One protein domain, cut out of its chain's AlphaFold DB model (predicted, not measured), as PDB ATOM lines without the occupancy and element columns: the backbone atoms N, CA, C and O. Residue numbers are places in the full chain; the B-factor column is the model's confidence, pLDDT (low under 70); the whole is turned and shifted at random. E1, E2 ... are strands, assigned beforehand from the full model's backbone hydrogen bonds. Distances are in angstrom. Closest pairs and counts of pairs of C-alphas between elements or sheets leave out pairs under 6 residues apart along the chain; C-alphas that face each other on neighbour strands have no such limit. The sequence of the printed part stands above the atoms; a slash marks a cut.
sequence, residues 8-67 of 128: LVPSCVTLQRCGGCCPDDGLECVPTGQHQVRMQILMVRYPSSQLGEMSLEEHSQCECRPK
ATOM      1  N   LEU A   8      34.305  33.216  45.098       92.44
ATOM      2  CA  LEU A   8      34.063  31.971  44.378       92.44
ATOM      3  C   LEU A   8      32.576  31.890  44.041       92.44
ATOM      4  O   LEU A   8      31.737  32.171  44.900       92.44
ATOM      5  N   VAL A   9      32.259  31.559  42.791       92.62
ATOM      6  CA  VAL A   9      30.877  31.405  42.326       92.62
ATOM      7  C   VAL A   9      30.714  30.017  41.689       92.62
ATOM      8  O   VAL A   9      31.377  29.744  40.686       92.62
ATOM      9  N   PRO A  10      29.852  29.144  42.243       93.75
ATOM     10  CA  PRO A  10      29.108  29.326  43.494       93.75
ATOM     11  C   PRO A  10      30.034  29.336  44.725       93.75
ATOM     12  O   PRO A  10      31.146  28.813  44.694       93.75
ATOM     13  N   SER A  11      29.576  29.948  45.820       92.88
ATOM     14  CA  SER A  11      30.324  29.995  47.086       92.88
ATOM     15  C   SER A  11      30.185  28.715  47.915       92.88
ATOM     16  O   SER A  11      31.002  28.459  48.797       92.88
ATOM     17  N   CYS A  12      29.155  27.914  47.638       93.19
ATOM     18  CA  CYS A  12      28.908  26.618  48.251       93.19
ATOM     19  C   CYS A  12      28.540  25.599  47.171       93.19
ATOM     20  O   CYS A  12      27.992  25.948  46.125       93.19
ATOM     21  N   VAL A  13      28.861  24.338  47.432       93.94
ATOM     22  CA  VAL A  13      28.546  23.212  46.554       93.94
ATOM     23  C   VAL A  13      27.943  22.091  47.382       93.94
ATOM     24  O   VAL A  13      28.270  21.924  48.559       93.94
ATOM     25  N   THR A  14      27.049  21.331  46.770       94.81
ATOM     26  CA  THR A  14      26.451  20.141  47.370       94.81
ATOM     27  C   THR A  14      27.333  18.936  47.075       94.81
ATOM     28  O   THR A  14      27.670  18.713  45.915       94.81
ATOM     29  N   LEU A  15      27.683  18.166  48.103       95.88
ATOM     30  CA  LEU A  15      28.454  16.927  47.982       95.88
ATOM     31  C   LEU A  15      27.771  15.824  48.778       95.88
ATOM     32  O   LEU A  15      27.233  16.091  49.859       95.88
ATOM     33  N   GLN A  16      27.837  14.592  48.281       96.50
ATOM     34  CA  GLN A  16      27.381  13.440  49.059       96.50
ATOM     35  C   GLN A  16      28.375  13.142  50.179       96.50
ATOM     36  O   GLN A  16      29.580  12.979  49.970       96.50
ATOM     37  N   ARG A  17      27.871  13.100  51.410       97.12
ATOM     38  CA  ARG A  17      28.652  12.790  52.606       97.12
ATOM     39  C   ARG A  17      27.837  11.875  53.499       97.12
ATOM     40  O   ARG A  17      26.617  11.984  53.573       97.12
ATOM     41  N   CYS A  18      28.536  10.999  54.205       96.56
ATOM     42  CA  CYS A  18      27.931  10.158  55.225       96.56
ATOM     43  C   CYS A  18      27.379  11.048  56.339       96.56
ATOM     44  O   CYS A  18      28.100  11.876  56.897       96.56
ATOM     45  N   GLY A  19      26.099  10.877  56.640       93.31
ATOM     46  CA  GLY A  19      25.382  11.608  57.674       93.31
ATOM     47  C   GLY A  19      24.311  10.726  58.307       93.31
ATOM     48  O   GLY A  19      24.216   9.536  58.006       93.31
ATOM     49  N   GLY A  20      23.505  11.310  59.189       94.56
ATOM     50  CA  GLY A  20      22.492  10.578  59.950       94.56
ATOM     51  C   GLY A  20      23.045   9.937  61.225       94.56
ATOM     52  O   GLY A  20      24.083  10.348  61.746       94.56
ATOM     53  N   CYS A  21      22.313   8.956  61.749       94.50
ATOM     54  CA  CYS A  21      22.635   8.253  62.987       94.50
ATOM     55  C   CYS A  21      22.697   6.736  62.775       94.50
ATOM     56  O   CYS A  21      22.097   6.190  61.852       94.50
ATOM     57  N   CYS A  22      23.440   6.067  63.653       96.06
ATOM     58  CA  CYS A  22      23.470   4.614  63.739       96.06
ATOM     59  C   CYS A  22      22.448   4.116  64.776       96.06
ATOM     60  O   CYS A  22      22.047   4.893  65.642       96.06
ATOM     61  N   PRO A  23      22.049   2.832  64.733       95.12
ATOM     62  CA  PRO A  23      21.103   2.263  65.701       95.12
ATOM     63  C   PRO A  23      21.610   2.221  67.152       95.12
ATOM     64  O   PRO A  23      20.805   2.085  68.067       95.12
ATOM     65  N   ASP A  24      22.927   2.304  67.358       94.31
ATOM     66  CA  ASP A  24      23.582   2.220  68.665       94.31
ATOM     67  C   ASP A  24      24.541   3.407  68.859       94.31
ATOM     68  O   ASP A  24      25.294   3.771  67.948       94.31
ATOM     69  N   ASP A  25      24.533   3.995  70.056       90.25
ATOM     70  CA  ASP A  25      25.352   5.157  70.427       90.25
ATOM     71  C   ASP A  25      26.862   4.868  70.429       90.25
ATOM     72  O   ASP A  25      27.684   5.785  70.318       90.25
ATOM     73  N   GLY A  26      27.255   3.605  70.564       90.12
ATOM     74  CA  GLY A  26      28.627   3.123  70.456       90.12
ATOM     75  C   GLY A  26      29.138   3.020  69.018       90.12
ATOM     76  O   GLY A  26      30.334   2.786  68.826       90.12
ATOM     77  N   LEU A  27      28.276   3.211  68.016       94.31
ATOM     78  CA  LEU A  27      28.628   3.187  66.598       94.31
ATOM     79  C   LEU A  27      28.727   4.606  66.022       94.31
ATOM     80  O   LEU A  27      28.049   5.537  66.460       94.31
ATOM     81  N   GLU A  28      29.577   4.774  65.015       95.12
ATOM     82  CA  GLU A  28      29.696   5.989  64.212       95.12
ATOM     83  C   GLU A  28      29.514   5.680  62.723       95.12
ATOM     84  O   GLU A  28      29.971   4.648  62.230       95.12
ATOM     85  N   CYS A  29      28.818   6.576  62.015       96.38
ATOM     86  CA  CYS A  29      28.622   6.493  60.572       96.38
ATOM     87  C   CYS A  29      29.880   7.020  59.877       96.38
ATOM     88  O   CYS A  29      30.192   8.209  59.976       96.38
ATOM     89  N   VAL A  30      30.612   6.135  59.203       96.31
ATOM     90  CA  VAL A  30      31.898   6.455  58.566       96.31
ATOM     91  C   VAL A  30      31.888   6.065  57.088       96.31
ATOM     92  O   VAL A  30      31.235   5.081  56.724       96.31
ATOM     93  N   PRO A  31      32.595   6.812  56.218       97.06
ATOM     94  CA  PRO A  31      32.738   6.433  54.820       97.06
ATOM     95  C   PRO A  31      33.587   5.173  54.675       97.06
ATOM     96  O   PRO A  31      34.664   5.056  55.262       97.06
ATOM     97  N   THR A  32      33.109   4.240  53.861       96.12
ATOM     98  CA  THR A  32      33.853   3.041  53.443       96.12
ATOM     99  C   THR A  32      34.254   3.097  51.977       96.12
ATOM    100  O   THR A  32      35.227   2.457  51.584       96.12
ATOM    101  N   GLY A  33      33.554   3.913  51.189       96.31
ATOM    102  CA  GLY A  33      33.907   4.255  49.820       96.31
ATOM    103  C   GLY A  33      33.807   5.760  49.608       96.31
ATOM    104  O   GLY A  33      32.827   6.390  50.012       96.31
ATOM    105  N   GLN A  34      34.818   6.335  48.960       97.31
ATOM    106  CA  GLN A  34      34.841   7.743  48.576       97.31
ATOM    107  C   GLN A  34      35.602   7.938  47.267       97.31
ATOM    108  O   GLN A  34      36.456   7.131  46.898       97.31
ATOM    109  N   HIS A  35      35.282   9.015  46.561       96.75
ATOM    110  CA  HIS A  35      35.922   9.399  45.308       96.75
ATOM    111  C   HIS A  35      36.055  10.923  45.232       96.75
ATOM    112  O   HIS A  35      35.427  11.647  45.998       96.75
ATOM    113  N   GLN A  36      36.904  11.421  44.333       96.75
ATOM    114  CA  GLN A  36      37.054  12.860  44.122       96.75
ATOM    115  C   GLN A  36      36.168  13.325  42.970       96.75
ATOM    116  O   GLN A  36      36.275  12.812  41.856       96.75
ATOM    117  N   VAL A  37      35.349  14.339  43.227       94.88
ATOM    118  CA  VAL A  37      34.541  15.028  42.222       94.88
ATOM    119  C   VAL A  37      35.228  16.338  41.873       94.88
ATOM    120  O   VAL A  37      35.594  17.122  42.753       94.88
ATOM    121  N   ARG A  38      35.421  16.571  40.576       94.69
ATOM    122  CA  ARG A  38      35.982  17.818  40.062       94.69
ATOM    123  C   ARG A  38      34.854  18.761  39.680       94.69
ATOM    124  O   ARG A  38      33.943  18.379  38.951       94.69
ATOM    125  N   MET A  39      34.916  19.989  40.175       92.69
ATOM    126  CA  MET A  39      33.911  21.019  39.937       92.69
ATOM    127  C   MET A  39      34.574  22.260  39.360       92.69
ATOM    128  O   MET A  39      35.658  22.659  39.786       92.69
ATOM    129  N   GLN A  40      33.901  22.889  38.403       92.94
ATOM    130  CA  GLN A  40      34.328  24.161  37.837       92.94
ATOM    131  C   GLN A  40      33.722  25.304  38.648       92.94
ATOM    132  O   GLN A  40      32.502  25.436  38.730       92.94
ATOM    133  N   ILE A  41      34.578  26.128  39.244       93.19
ATOM    134  CA  ILE A  41      34.201  27.260  40.086       93.19
ATOM    135  C   ILE A  41      34.776  28.530  39.488       93.19
ATOM    136  O   ILE A  41      35.975  28.637  39.217       93.19
ATOM    137  N   LEU A  42      33.922  29.530  39.306       92.69
ATOM    138  CA  LEU A  42      34.357  30.827  38.826       92.69
ATOM    139  C   LEU A  42      35.096  31.563  39.948       92.69
ATOM    140  O   LEU A  42      34.521  31.916  40.978       92.69
ATOM    141  N   MET A  43      36.382  31.816  39.727       92.00
ATOM    142  CA  MET A  43      37.227  32.624  40.595       92.00
ATOM    143  C   MET A  43      37.154  34.081  40.147       92.00
ATOM    144  O   MET A  43      37.859  34.498  39.223       92.00
ATOM    145  N   VAL A  44      36.312  34.864  40.819       90.69
ATOM    146  CA  VAL A  44      36.143  36.288  40.529       90.69
ATOM    147  C   VAL A  44      37.357  37.056  41.042       90.69
ATOM    148  O   VAL A  44      37.653  37.079  42.243       90.69
ATOM    149  N   ARG A  45      38.080  37.679  40.113       87.25
ATOM    150  CA  ARG A  45      39.247  38.530  40.368       87.25
ATOM    151  C   ARG A  45      39.169  39.754  39.454       87.25
ATOM    152  O   ARG A  45      38.544  39.709  38.399       87.25
ATOM    153  N   TYR A  46      39.768  40.859  39.888       83.56
ATOM    154  CA  TYR A  46      39.918  42.064  39.071       83.56
ATOM    155  C   TYR A  46      41.361  42.111  38.543       83.56
ATOM    156  O   TYR A  46      42.269  41.881  39.344       83.56
ATOM    157  N   PRO A  47      41.609  42.386  37.249       86.56
ATOM    158  CA  PRO A  47      40.654  42.799  36.214       86.56
ATOM    159  C   PRO A  47      39.942  41.644  35.487       86.56
ATOM    160  O   PRO A  47      38.946  41.889  34.814       86.56
ATOM    161  N   SER A  48      40.418  40.401  35.609       84.50
ATOM    162  CA  SER A  48      39.851  39.243  34.906       84.50
ATOM    163  C   SER A  48      39.461  38.113  35.860       84.50
ATOM    164  O   SER A  48      40.180  37.787  36.803       84.50
ATOM    165  N   SER A  49      38.306  37.502  35.593       89.19
ATOM    166  CA  SER A  49      37.824  36.303  36.285       89.19
ATOM    167  C   SER A  49      38.159  35.057  35.470       89.19
ATOM    168  O   SER A  49      38.210  35.120  34.244       89.19
ATOM    169  N   GLN A  50      38.379  33.930  36.141       90.25
ATOM    170  CA  GLN A  50      38.758  32.675  35.484       90.25
ATOM    171  C   GLN A  50      38.003  31.489  36.071       90.25
ATOM    172  O   GLN A  50      37.666  31.486  37.257       90.25
ATOM    173  N   LEU A  51      37.764  30.472  35.248       91.25
ATOM    174  CA  LEU A  51      37.167  29.222  35.693       91.25
ATOM    175  C   LEU A  51      38.266  28.321  36.264       91.25
ATOM    176  O   LEU A  51      39.213  27.967  35.566       91.25
ATOM    177  N   GLY A  52      38.170  28.008  37.551       90.75
ATOM    178  CA  GLY A  52      39.072  27.098  38.247       90.75
ATOM    179  C   GLY A  52      38.454  25.724  38.408       90.75
ATOM    180  O   GLY A  52      37.273  25.620  38.722       90.75
ATOM    181  N   GLU A  53      39.250  24.676  38.249       91.50
ATOM    182  CA  GLU A  53      38.851  23.331  38.655       91.50
ATOM    183  C   GLU A  53      39.221  23.122  40.128       91.50
ATOM    184  O   GLU A  53      40.363  23.364  40.528       91.50
ATOM    185  N   MET A  54      38.261  22.689  40.942       90.06
ATOM    186  CA  MET A  54      38.507  22.244  42.311       90.06
ATOM    187  C   MET A  54      38.083  20.789  42.477       90.06
ATOM    188  O   MET A  54      37.033  20.388  41.979       90.06
ATOM    189  N   SER A  55      38.890  19.997  43.176       93.62
ATOM    190  CA  SER A  55      38.565  18.618  43.531       93.62
ATOM    191  C   SER A  55      38.093  18.547  44.977       93.62
ATOM    192  O   SER A  55      38.759  19.040  45.889       93.62
ATOM    193  N   LEU A  56      36.932  17.933  45.197       94.19
ATOM    194  CA  LEU A  56      36.394  17.690  46.535       94.19
ATOM    195  C   LEU A  56      36.089  16.212  46.704       94.19
ATOM    196  O   LEU A  56      35.805  15.506  45.742       94.19
ATOM    197  N   GLU A  57      36.139  15.745  47.941       96.38
ATOM    198  CA  GLU A  57      35.811  14.364  48.267       96.38
ATOM    199  C   GLU A  57      34.296  14.155  48.337       96.38
ATOM    200  O   GLU A  57      33.575  14.962  48.922       96.38
ATOM    201  N   GLU A  58      33.808  13.061  47.777       97.50
ATOM    202  CA  GLU A  58      32.415  12.649  47.836       97.50
ATOM    203  C   GLU A  58      32.332  11.195  48.305       97.50
ATOM    204  O   GLU A  58      33.053  10.320  47.818       97.50
ATOM    205  N   HIS A  59      31.472  10.936  49.287       98.06
ATOM    206  CA  HIS A  59      31.302   9.603  49.854       98.06
ATOM    207  C   HIS A  59      30.300   8.825  48.997       98.06
ATOM    208  O   HIS A  59      29.210   9.319  48.718       98.06
ATOM    209  N   SER A  60      30.655   7.604  48.602       96.88
ATOM    210  CA  SER A  60      29.786   6.713  47.823       96.88
ATOM    211  C   SER A  60      29.151   5.609  48.670       96.88
ATOM    212  O   SER A  60      28.083   5.115  48.317       96.88
ATOM    213  N   GLN A  61      29.788   5.215  49.778       97.56
ATOM    214  CA  GLN A  61      29.291   4.177  50.684       97.56
ATOM    215  C   GLN A  61      29.612   4.519  52.139       97.56
ATOM    216  O   GLN A  61      30.685   5.050  52.440       97.56
ATOM    217  N   CYS A  62      28.676   4.195  53.030       97.19
ATOM    218  CA  CYS A  62      28.739   4.491  54.455       97.19
ATOM    219  C   CYS A  62      28.359   3.253  55.264       97.19
ATOM    220  O   CYS A  62      27.409   2.552  54.916       97.19
ATOM    221  N   GLU A  63      29.054   3.022  56.374       97.00
ATOM    222  CA  GLU A  63      28.737   1.943  57.307       97.00
ATOM    223  C   GLU A  63      28.815   2.438  58.751       97.00
ATOM    224  O   GLU A  63      29.614   3.315  59.091       97.00
ATOM    225  N   CYS A  64      28.009   1.831  59.620       96.56
ATOM    226  CA  CYS A  64      28.111   2.022  61.059       96.56
ATOM    227  C   CYS A  64      29.225   1.136  61.610       96.56
ATOM    228  O   CYS A  64      29.108  -0.090  61.610       96.56
ATOM    229  N   ARG A  65      30.304   1.752  62.095       94.44
ATOM    230  CA  ARG A  65      31.438   1.038  62.691       94.44
ATOM    231  C   ARG A  65      31.568   1.377  64.172       94.44
ATOM    232  O   ARG A  65      31.191   2.478  64.570       94.44
ATOM    233  N   PRO A  66      32.077   0.455  65.009       93.50
ATOM    234  CA  PRO A  66      32.338   0.757  66.408       93.50
ATOM    235  C   PRO A  66      33.245   1.969  66.527       93.50
ATOM    236  O   PRO A  66      34.332   1.986  65.940       93.50
ATOM    237  N   LYS A  67      32.806   2.958  67.311       89.75
ATOM    238  CA  LYS A  67      33.632   4.113  67.646       89.75
ATOM    239  C   LYS A  67      34.947   3.594  68.186       89.75
ATOM    240  O   LYS A  67      34.961   2.824  69.156       89.75
TER     241      LYS A  67
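Overview. This is residues 8 to 67 of the 128 residues of the protein "Vascular endothelial growth factor B" of Pipistrellus kuhlii (UniProt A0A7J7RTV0). A long, narrow hairpin of two strands, E1 and E2, bent along its length, makes the long axis of this rod, and the opening stretch, residues 8 to 26, runs along it with no named element. The printed part has 60 residues with two named strands, E1 then E2, antiparallel, and no named helix; the class is all strand. It is extended, with a radius of gyration of the C-alphas of 16.7 A and spans of 54 by 18 by 14 A.

Along the chain. Residues 8 to 26 come first, from C-alpha 8 at (34.063, 31.971, 44.378). E1, residues 27 to 44, is 42.8 A long and begins at (28.628, 3.187, 66.598). E2, residues 50 to 66, is 44.9 A long and ends at (32.338, 0.757, 66.408).

Arrangement. Residues 8 to 9 pair antiparallel with residues 42 to 43 of E1. E1 and E2 form a hairpin with a tight link of 5 residues, antiparallel at 173 degrees between their directions. C-alphas 34 and 59 face each other at 4.2 A. N 37 and O 56, at 2.8 A, and N 58 and O 35, at 2.8 A, are within hydrogen-bond range. E1 bends by 75 degrees at residue 33, and E2 by 64 degrees at residue 63.

Size, cuts and confidence. The two C-alphas farthest apart, those of Asp 24 and Pro 47, are 54.7 A apart. The printed part has no cut. Its mean pLDDT is 93.7, and no printed residue is under 70.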